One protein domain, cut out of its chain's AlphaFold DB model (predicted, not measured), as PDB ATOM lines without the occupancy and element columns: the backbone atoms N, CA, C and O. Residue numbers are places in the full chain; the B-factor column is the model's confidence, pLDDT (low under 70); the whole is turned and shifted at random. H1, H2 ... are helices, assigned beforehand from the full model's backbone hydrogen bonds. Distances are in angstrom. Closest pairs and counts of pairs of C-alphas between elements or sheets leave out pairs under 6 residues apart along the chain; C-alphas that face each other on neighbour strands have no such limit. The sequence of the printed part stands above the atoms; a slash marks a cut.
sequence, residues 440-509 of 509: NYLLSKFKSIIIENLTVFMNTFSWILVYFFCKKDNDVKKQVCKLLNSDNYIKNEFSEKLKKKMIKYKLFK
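This is residues 440 to 509 of the 509 residues of an uncharacterized protein of Nosema ceranae (UniProt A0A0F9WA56). A small cluster of helices: H2, H3 and H4 form a triangle in the middle, with H1 on one side and H5 on the other. The printed part has 70 residues with five named helices, H1 to H5 in chain order, and no named strand: all helix. It is compact, with a radius of gyration of the C-alphas of 10.9 A, and spans 31 by 23 by 20 A.

H1, residues 440 to 452, touches H4, residues 474 to 484, with residues 447 to 451 alone; the closest C-alphas, of Ile 451 and Val 476, are 6.5 A apart. H2, residues 454 to 458, only just touches H5, residues 493 to 504, with 3 pairs of C-alphas within 8 A, the closest Met 458 and Ser 495, 5.3 A. H3, residues 463 to 470, touches H5 at a shallow tilt of 32 degrees, the same way; the closest C-alphas are Trp 463 and Leu 498, 6.1 A. H1 and H5 are apart. Every O i to N i+4 pair is within hydrogen-bond range in H2, H3, H4 and H5; in H1, 7 of 9.

H1 begins at C-alpha 440 (25.571, -23.674, -11.510) and measures 18.9 A, H4 15.2 A; H5, 16.4 A, ends at C-alpha 504 (1.259, -26.481, -11.157).

The printed part has no cut and no long link; no printed residue is under 70 in pLDDT.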
ATOM      1  N   ASN A 440      25.001 -22.429 -10.998       83.69
ATOM      2  CA  ASN A 440      25.571 -23.674 -11.510       83.69
ATOM      3  C   ASN A 440      26.535 -24.321 -10.508       83.69
ATOM      4  O   ASN A 440      26.579 -25.546 -10.439       83.69
ATOM      5  N   TYR A 441      27.246 -23.529  -9.698       87.44
ATOM      6  CA  TYR A 441      28.109 -24.066  -8.642       87.44
ATOM      7  C   TYR A 441      27.294 -24.759  -7.545       87.44
ATOM      8  O   TYR A 441      27.600 -25.878  -7.142       87.44
ATOM      9  N   LEU A 442      26.195 -24.133  -7.109       86.62
ATOM     10  CA  LEU A 442      25.284 -24.756  -6.147       86.62
ATOM     11  C   LEU A 442      24.688 -26.052  -6.711       86.62
ATOM     12  O   LEU A 442      24.664 -27.070  -6.023       86.62
ATOM     13  N   LEU A 443      24.247 -26.024  -7.974       87.31
ATOM     14  CA  LEU A 443      23.708 -27.200  -8.657       87.31
ATOM     15  C   LEU A 443      24.724 -28.347  -8.703       87.31
ATOM     16  O   LEU A 443      24.373 -29.469  -8.343       87.31
ATOM     17  N   SER A 444      25.971 -28.085  -9.102       89.25
ATOM     18  CA  SER A 444      26.989 -29.134  -9.236       89.25
ATOM     19  C   SER A 444      27.356 -29.780  -7.899       89.25
ATOM     20  O   SER A 444      27.576 -30.988  -7.855       89.25
ATOM     21  N   LYS A 445      27.371 -29.009  -6.806       90.00
ATOM     22  CA  LYS A 445      27.726 -29.501  -5.468       90.00
ATOM     23  C   LYS A 445      26.604 -30.257  -4.763       90.00
ATOM     24  O   LYS A 445      26.865 -31.250  -4.094       90.00
ATOM     25  N   PHE A 446      25.363 -29.796  -4.895       89.94
ATOM     26  CA  PHE A 446      24.233 -30.362  -4.152       89.94
ATOM     27  C   PHE A 446      23.448 -31.425  -4.917       89.94
ATOM     28  O   PHE A 446      22.648 -32.128  -4.304       89.94
ATOM     29  N   LYS A 447      23.654 -31.572  -6.232       90.75
ATOM     30  CA  LYS A 447      22.909 -32.542  -7.046       90.75
ATOM     31  C   LYS A 447      22.997 -33.966  -6.493       90.75
ATOM     32  O   LYS A 447      21.956 -34.581  -6.275       90.75
ATOM     33  N   SER A 448      24.207 -34.484  -6.276       90.75
ATOM     34  CA  SER A 448      24.399 -35.847  -5.755       90.75
ATOM     35  C   SER A 448      23.803 -35.989  -4.359       90.75
ATOM     36  O   SER A 448      23.028 -36.908  -4.126       90.75
ATOM     37  N   ILE A 449      24.051 -35.013  -3.478       91.75
ATOM     38  CA  ILE A 449      23.521 -34.989  -2.107       91.75
ATOM     39  C   ILE A 449      21.994 -35.087  -2.101       91.75
ATOM     40  O   ILE A 449      21.436 -35.887  -1.352       91.75
ATOM     41  N   ILE A 450      21.314 -34.302  -2.943       90.56
ATOM     42  CA  ILE A 450      19.852 -34.324  -3.049       90.56
ATOM     43  C   ILE A 450      19.364 -35.670  -3.576       90.56
ATOM     44  O   ILE A 450      18.396 -36.195  -3.040       90.56
ATOM     45  N   ILE A 451      19.999 -36.232  -4.609       91.88
ATOM     46  CA  ILE A 451      19.579 -37.517  -5.190       91.88
ATOM     47  C   ILE A 451      19.773 -38.660  -4.183       91.88
ATOM     48  O   ILE A 451      18.866 -39.466  -3.993       91.88
ATOM     49  N   GLU A 452      20.915 -38.708  -3.500       92.19
ATOM     50  CA  GLU A 452      21.239 -39.738  -2.504       92.19
ATOM     51  C   GLU A 452      20.328 -39.668  -1.270       92.19
ATOM     52  O   GLU A 452      20.001 -40.695  -0.681       92.19
ATOM     53  N   ASN A 453      19.878 -38.467  -0.897       91.06
ATOM     54  CA  ASN A 453      19.057 -38.226   0.294       91.06
ATOM     55  C   ASN A 453      17.624 -37.804  -0.063       91.06
ATOM     56  O   ASN A 453      16.950 -37.120   0.716       91.06
ATOM     57  N   LEU A 454      17.147 -38.197  -1.247       91.25
ATOM     58  CA  LEU A 454      15.953 -37.619  -1.857       91.25
ATOM     59  C   LEU A 454      14.699 -37.776  -0.999       91.25
ATOM     60  O   LEU A 454      13.947 -36.819  -0.818       91.25
ATOM     61  N   THR A 455      14.507 -38.960  -0.418       90.00
ATOM     62  CA  THR A 455      13.387 -39.240   0.484       90.00
ATOM     63  C   THR A 455      13.382 -38.288   1.674       90.00
ATOM     64  O   THR A 455      12.333 -37.753   2.009       90.00
ATOM     65  N   VAL A 456      14.537 -38.016   2.287       90.00
ATOM     66  CA  VAL A 456      14.625 -37.081   3.417       90.00
ATOM     67  C   VAL A 456      14.299 -35.668   2.946       90.00
ATOM     68  O   VAL A 456      13.427 -35.019   3.512       90.00
ATOM     69  N   PHE A 457      14.930 -35.210   1.865       90.94
ATOM     70  CA  PHE A 457      14.746 -33.847   1.370       90.94
ATOM     71  C   PHE A 457      13.305 -33.554   0.945       90.94
ATOM     72  O   PHE A 457      12.810 -32.458   1.181       90.94
ATOM     73  N   MET A 458      12.612 -34.514   0.330       92.00
ATOM     74  CA  MET A 458      11.217 -34.340  -0.087       92.00
ATOM     75  C   MET A 458      10.230 -34.309   1.083       92.00
ATOM     76  O   MET A 458       9.149 -33.745   0.941       92.00
ATOM     77  N   ASN A 459      10.594 -34.912   2.213       88.94
ATOM     78  CA  ASN A 459       9.715 -35.099   3.364       88.94
ATOM     79  C   ASN A 459      10.022 -34.151   4.532       88.94
ATOM     80  O   ASN A 459       9.433 -34.312   5.598       88.94
ATOM     81  N   THR A 460      10.903 -33.168   4.343       89.31
ATOM     82  CA  THR A 460      11.238 -32.122   5.322       89.31
ATOM     83  C   THR A 460      11.087 -30.732   4.699       89.31
ATOM     84  O   THR A 460      10.733 -30.604   3.526       89.31
ATOM     85  N   PHE A 461      11.407 -29.667   5.446       86.31
ATOM     86  CA  PHE A 461      11.465 -28.286   4.936       86.31
ATOM     87  C   PHE A 461      12.355 -28.129   3.686       86.31
ATOM     88  O   PHE A 461      12.162 -27.201   2.899       86.31
ATOM     89  N   SER A 462      13.261 -29.083   3.443       89.25
ATOM     90  CA  SER A 462      14.145 -29.133   2.277       89.25
ATOM     91  C   SER A 462      13.460 -29.371   0.933       89.25
ATOM     92  O   SER A 462      14.085 -29.174  -0.115       89.25
ATOM     93  N   TRP A 463      12.163 -29.688   0.924       90.88
ATOM     94  CA  TRP A 463      11.397 -29.949  -0.297       90.88
ATOM     95  C   TRP A 463      11.446 -28.772  -1.281       90.88
ATOM     96  O   TRP A 463      11.395 -28.949  -2.501       90.88
ATOM     97  N   ILE A 464      11.560 -27.546  -0.763       90.50
ATOM     98  CA  ILE A 464      11.603 -26.337  -1.579       90.50
ATOM     99  C   ILE A 464      12.904 -26.231  -2.384       90.50
ATOM    100  O   ILE A 464      12.862 -25.769  -3.526       90.50
ATOM    101  N   LEU A 465      14.029 -26.727  -1.854       89.38
ATOM    102  CA  LEU A 465      15.262 -26.864  -2.631       89.38
ATOM    103  C   LEU A 465      15.076 -27.900  -3.735       89.38
ATOM    104  O   LEU A 465      15.382 -27.599  -4.885       89.38
ATOM    105  N   VAL A 466      14.485 -29.063  -3.433       92.38
ATOM    106  CA  VAL A 466      14.184 -30.090  -4.449       92.38
ATOM    107  C   VAL A 466      13.361 -29.496  -5.594       92.38
ATOM    108  O   VAL A 466      13.701 -29.678  -6.762       92.38
ATOM    109  N   TYR A 467      12.331 -28.701  -5.279       92.81
ATOM    110  CA  TYR A 467      11.542 -27.986  -6.285       92.81
ATOM    111  C   TYR A 467      12.408 -27.092  -7.188       92.81
ATOM    112  O   TYR A 467      12.243 -27.116  -8.412       92.81
ATOM    113  N   PHE A 468      13.328 -26.307  -6.620       89.94
ATOM    114  CA  PHE A 468      14.206 -25.442  -7.409       89.94
ATOM    115  C   PHE A 468      15.202 -26.231  -8.265       89.94
ATOM    116  O   PHE A 468      15.401 -25.864  -9.427       89.94
ATOM    117  N   PHE A 469      15.747 -27.337  -7.755       91.75
ATOM    118  CA  PHE A 469      16.606 -28.232  -8.531       91.75
ATOM    119  C   PHE A 469      15.844 -28.877  -9.695       91.75
ATOM    120  O   PHE A 469      16.325 -28.828 -10.823       91.75
ATOM    121  N   CYS A 470      14.612 -29.356  -9.492       92.88
ATOM    122  CA  CYS A 470      13.773 -29.909 -10.565       92.88
ATOM    123  C   CYS A 470      13.505 -28.927 -11.718       92.88
ATOM    124  O   CYS A 470      13.259 -29.355 -12.845       92.88
ATOM    125  N   LYS A 471      13.516 -27.609 -11.460       89.75
ATOM    126  CA  LYS A 471      13.360 -26.586 -12.514       89.75
ATOM    127  C   LYS A 471      14.614 -26.393 -13.363       89.75
ATOM    128  O   LYS A 471      14.521 -25.751 -14.408       89.75
ATOM    129  N   LYS A 472      15.774 -26.840 -12.885       88.00
ATOM    130  CA  LYS A 472      17.085 -26.518 -13.459       88.00
ATOM    131  C   LYS A 472      17.879 -27.747 -13.895       88.00
ATOM    132  O   LYS A 472      18.685 -27.618 -14.807       88.00
ATOM    133  N   ASP A 473      17.626 -28.914 -13.308       90.56
ATOM    134  CA  ASP A 473      18.307 -30.169 -13.620       90.56
ATOM    135  C   ASP A 473      17.290 -31.283 -13.940       90.56
ATOM    136  O   ASP A 473      16.430 -31.648 -13.130       90.56
ATOM    137  N   ASN A 474      17.384 -31.817 -15.162       90.12
ATOM    138  CA  ASN A 474      16.477 -32.847 -15.675       90.12
ATOM    139  C   ASN A 474      16.653 -34.209 -14.997       90.12
ATOM    140  O   ASN A 474      15.714 -35.004 -14.984       90.12
ATOM    141  N   ASP A 475      17.837 -34.504 -14.476       91.19
ATOM    142  CA  ASP A 475      18.129 -35.774 -13.822       91.19
ATOM    143  C   ASP A 475      17.515 -35.794 -12.418       91.19
ATOM    144  O   ASP A 475      16.733 -36.694 -12.113       91.19
ATOM    145  N   VAL A 476      17.692 -34.723 -11.630       92.88
ATOM    146  CA  VAL A 476      16.977 -34.559 -10.347       92.88
ATOM    147  C   VAL A 476      15.465 -34.653 -10.560       92.88
ATOM    148  O   VAL A 476      14.780 -35.385  -9.844       92.88
ATOM    149  N   LYS A 477      14.936 -33.989 -11.600       94.56
ATOM    150  CA  LYS A 477      13.517 -34.081 -11.974       94.56
ATOM    151  C   LYS A 477      13.081 -35.527 -12.231       94.56
ATOM    152  O   LYS A 477      12.050 -35.943 -11.708       94.56
ATOM    153  N   LYS A 478      13.833 -36.294 -13.029       94.56
ATOM    154  CA  LYS A 478      13.516 -37.703 -13.327       94.56
ATOM    155  C   LYS A 478      13.490 -38.556 -12.058       94.56
ATOM    156  O   LYS A 478      12.541 -39.318 -11.881       94.56
ATOM    157  N   GLN A 479      14.479 -38.402 -11.174       94.19
ATOM    158  CA  GLN A 479      14.547 -39.148  -9.912       94.19
ATOM    159  C   GLN A 479      13.370 -38.814  -8.986       94.19
ATOM    160  O   GLN A 479      12.733 -39.718  -8.447       94.19
ATOM    161  N   VAL A 480      13.006 -37.533  -8.875       93.88
ATOM    162  CA  VAL A 480      11.832 -37.092  -8.100       93.88
ATOM    163  C   VAL A 480      10.543 -37.679  -8.661       93.88
ATOM    164  O   VAL A 480       9.756 -38.242  -7.905       93.88
ATOM    165  N   CYS A 481      10.324 -37.603  -9.978       93.00
ATOM    166  CA  CYS A 481       9.135 -38.187 -10.601       93.00
ATOM    167  C   CYS A 481       9.053 -39.702 -10.369       93.00
ATOM    168  O   CYS A 481       7.969 -40.220 -10.110       93.00
ATOM    169  N   LYS A 482      10.190 -40.406 -10.440       93.50
ATOM    170  CA  LYS A 482      10.264 -41.843 -10.159       93.50
ATOM    171  C   LYS A 482       9.862 -42.146  -8.714       93.50
ATOM    172  O   LYS A 482       9.052 -43.040  -8.503       93.50
ATOM    173  N   LEU A 483      10.374 -41.386  -7.743       91.75
ATOM    174  CA  LEU A 483      10.042 -41.580  -6.329       91.75
ATOM    175  C   LEU A 483       8.567 -41.265  -6.034       91.75
ATOM    176  O   LEU A 483       7.914 -42.037  -5.341       91.75
ATOM    177  N   LEU A 484       8.020 -40.186  -6.610       90.19
ATOM    178  CA  LEU A 484       6.603 -39.805  -6.475       90.19
ATOM    179  C   LEU A 484       5.619 -40.842  -7.046       90.19
ATOM    180  O   LEU A 484       4.460 -40.852  -6.635       90.19
ATOM    181  N   ASN A 485       6.067 -41.668  -7.996       89.19
ATOM    182  CA  ASN A 485       5.293 -42.751  -8.614       89.19
ATOM    183  C   ASN A 485       5.612 -44.134  -8.027       89.19
ATOM    184  O   ASN A 485       5.089 -45.130  -8.518       89.19
ATOM    185  N   SER A 486       6.505 -44.216  -7.040       88.88
ATOM    186  CA  SER A 486       6.901 -45.487  -6.435       88.88
ATOM    187  C   SER A 486       6.021 -45.842  -5.241       88.88
ATOM    188  O   SER A 486       5.542 -44.955  -4.534       88.88
ATOM    189  N   ASP A 487       5.915 -47.136  -4.950       82.94
ATOM    190  CA  ASP A 487       5.205 -47.641  -3.767       82.94
ATOM    191  C   ASP A 487       5.862 -47.195  -2.446       82.94
ATOM    192  O   ASP A 487       5.209 -47.123  -1.409       82.94
ATOM    193  N   ASN A 488       7.143 -46.810  -2.490       77.94
ATOM    194  CA  ASN A 488       7.906 -46.289  -1.350       77.94
ATOM    195  C   ASN A 488       7.709 -44.775  -1.125       77.94
ATOM    196  O   ASN A 488       8.446 -44.156  -0.350       77.94
ATOM    197  N   TYR A 489       6.753 -44.146  -1.817       85.94
ATOM    198  CA  TYR A 489       6.438 -42.734  -1.636       85.94
ATOM    199  C   TYR A 489       5.852 -42.469  -0.244       85.94
ATOM    200  O   TYR A 489       4.728 -42.855   0.077       85.94
ATOM    201  N   ILE A 490       6.600 -41.729   0.573       86.88
ATOM    202  CA  ILE A 490       6.103 -41.232   1.855       86.88
ATOM    203  C   ILE A 490       5.240 -39.997   1.594       86.88
ATOM    204  O   ILE A 490       5.719 -38.951   1.149       86.88
ATOM    205  N   LYS A 491       3.948 -40.119   1.890       90.38
ATOM    206  CA  LYS A 491       2.986 -39.027   1.775       90.38
ATOM    207  C   LYS A 491       2.933 -38.234   3.079       90.38
ATOM    208  O   LYS A 491       2.441 -38.734   4.087       90.38
ATOM    209  N   ASN A 492       3.398 -36.990   3.053       92.69
ATOM    210  CA  ASN A 492       3.271 -36.051   4.161       92.69
ATOM    211  C   ASN A 492       3.002 -34.628   3.646       92.69
ATOM    212  O   ASN A 492       2.874 -34.399   2.443       92.69
ATOM    213  N   GLU A 493       2.890 -33.657   4.552       93.38
ATOM    214  CA  GLU A 493       2.590 -32.273   4.176       93.38
ATOM    215  C   GLU A 493       3.623 -31.682   3.194       93.38
ATOM    216  O   GLU A 493       3.254 -30.980   2.249       93.38
ATOM    217  N   PHE A 494       4.911 -31.978   3.380       92.69
ATOM    218  CA  PHE A 494       6.000 -31.449   2.556       92.69
ATOM    219  C   PHE A 494       6.039 -32.088   1.167       92.69
ATOM    220  O   PHE A 494       6.096 -31.371   0.161       92.69
ATOM    221  N   SER A 495       5.937 -33.416   1.094       92.38
ATOM    222  CA  SER A 495       5.966 -34.137  -0.178       92.38
ATOM    223  C   SER A 495       4.734 -33.820  -1.035       92.38
ATOM    224  O   SER A 495       4.852 -33.616  -2.246       92.38
ATOM    225  N   GLU A 496       3.576 -33.595  -0.409       93.88
ATOM    226  CA  GLU A 496       2.374 -33.112  -1.091       93.88
ATOM    227  C   GLU A 496       2.496 -31.651  -1.559       93.88
ATOM    228  O   GLU A 496       2.069 -31.323  -2.672       93.88
ATOM    229  N   LYS A 497       3.117 -30.759  -0.769       93.88
ATOM    230  CA  LYS A 497       3.428 -29.381  -1.208       93.88
ATOM    231  C   LYS A 497       4.344 -29.384  -2.434       93.88
ATOM    232  O   LYS A 497       4.085 -28.643  -3.391       93.88
ATOM    233  N   LEU A 498       5.371 -30.237  -2.439       94.12
ATOM    234  CA  LEU A 498       6.257 -30.427  -3.585       94.12
ATOM    235  C   LEU A 498       5.480 -30.923  -4.808       94.12
ATOM    236  O   LEU A 498       5.540 -30.275  -5.855       94.12
ATOM    237  N   LYS A 499       4.708 -32.009  -4.673       93.31
ATOM    238  CA  LYS A 499       3.916 -32.597  -5.765       93.31
ATOM    239  C   LYS A 499       2.953 -31.578  -6.375       93.31
ATOM    240  O   LYS A 499       2.968 -31.371  -7.589       93.31
ATOM    241  N   LYS A 500       2.196 -30.848  -5.545       93.81
ATOM    242  CA  LYS A 500       1.292 -29.772  -5.995       93.81
ATOM    243  C   LYS A 500       2.034 -28.678  -6.763       93.81
ATOM    244  O   LYS A 500       1.571 -28.260  -7.827       93.81
ATOM    245  N   LYS A 501       3.197 -28.219  -6.276       92.62
ATOM    246  CA  LYS A 501       4.022 -27.254  -7.024       92.62
ATOM    247  C   LYS A 501       4.521 -27.846  -8.341       92.62
ATOM    248  O   LYS A 501       4.470 -27.158  -9.357       92.62
ATOM    249  N   MET A 502       4.994 -29.087  -8.361       93.31
ATOM    250  CA  MET A 502       5.492 -29.708  -9.590       93.31
ATOM    251  C   MET A 502       4.397 -29.847 -10.653       93.31
ATOM    252  O   MET A 502       4.656 -29.510 -11.806       93.31
ATOM    253  N   ILE A 503       3.175 -30.232 -10.270       92.50
ATOM    254  CA  ILE A 503       2.007 -30.273 -11.168       92.50
ATOM    255  C   ILE A 503       1.686 -28.868 -11.691       92.50
ATOM    256  O   ILE A 503       1.635 -28.653 -12.902       92.50
ATOM    257  N   LYS A 504       1.560 -27.878 -10.792       92.62
ATOM    258  CA  LYS A 504       1.259 -26.481 -11.157       92.62
ATOM    259  C   LYS A 504       2.230 -25.920 -12.202       92.62
ATOM    260  O   LYS A 504       1.827 -25.147 -13.064       92.62
ATOM    261  N   TYR A 505       3.504 -26.304 -12.128       90.12
ATOM    262  CA  TYR A 505       4.552 -25.850 -13.047       90.12
ATOM    263  C   TYR A 505       4.871 -26.852 -14.174       90.12
ATOM    264  O   TYR A 505       5.907 -26.709 -14.820       90.12
ATOM    265  N   LYS A 506       4.003 -27.844 -14.434       91.00
ATOM    266  CA  LYS A 506       4.151 -28.853 -15.506       91.00
ATOM    267  C   LYS A 506       5.479 -29.633 -15.451       91.00
ATOM    268  O   LYS A 506       6.019 -30.064 -16.470       91.00
ATOM    269  N   LEU A 507       6.027 -29.810 -14.249       88.12
ATOM    270  CA  LEU A 507       7.222 -30.621 -13.992       88.12
ATOM    271  C   LEU A 507       6.872 -32.088 -13.708       88.12
ATOM    272  O   LEU A 507       7.723 -32.952 -13.883       88.12
ATOM    273  N   PHE A 508       5.635 -32.351 -13.298       86.31
ATOM    274  CA  PHE A 508       5.080 -33.669 -13.015       86.31
ATOM    275  C   PHE A 508       3.701 -33.744 -13.677       86.31
ATOM    276  O   PHE A 508       2.998 -32.729 -13.696       86.31
ATOM    277  N   LYS A 509       3.371 -34.887 -14.280       75.75
ATOM    278  CA  LYS A 509       2.082 -35.122 -14.940       75.75
ATOM    279  C   LYS A 509       1.167 -35.895 -14.013       75.75
ATOM    280  O   LYS A 509       1.683 -36.843 -13.384       75.75
TER     281      LYS A 509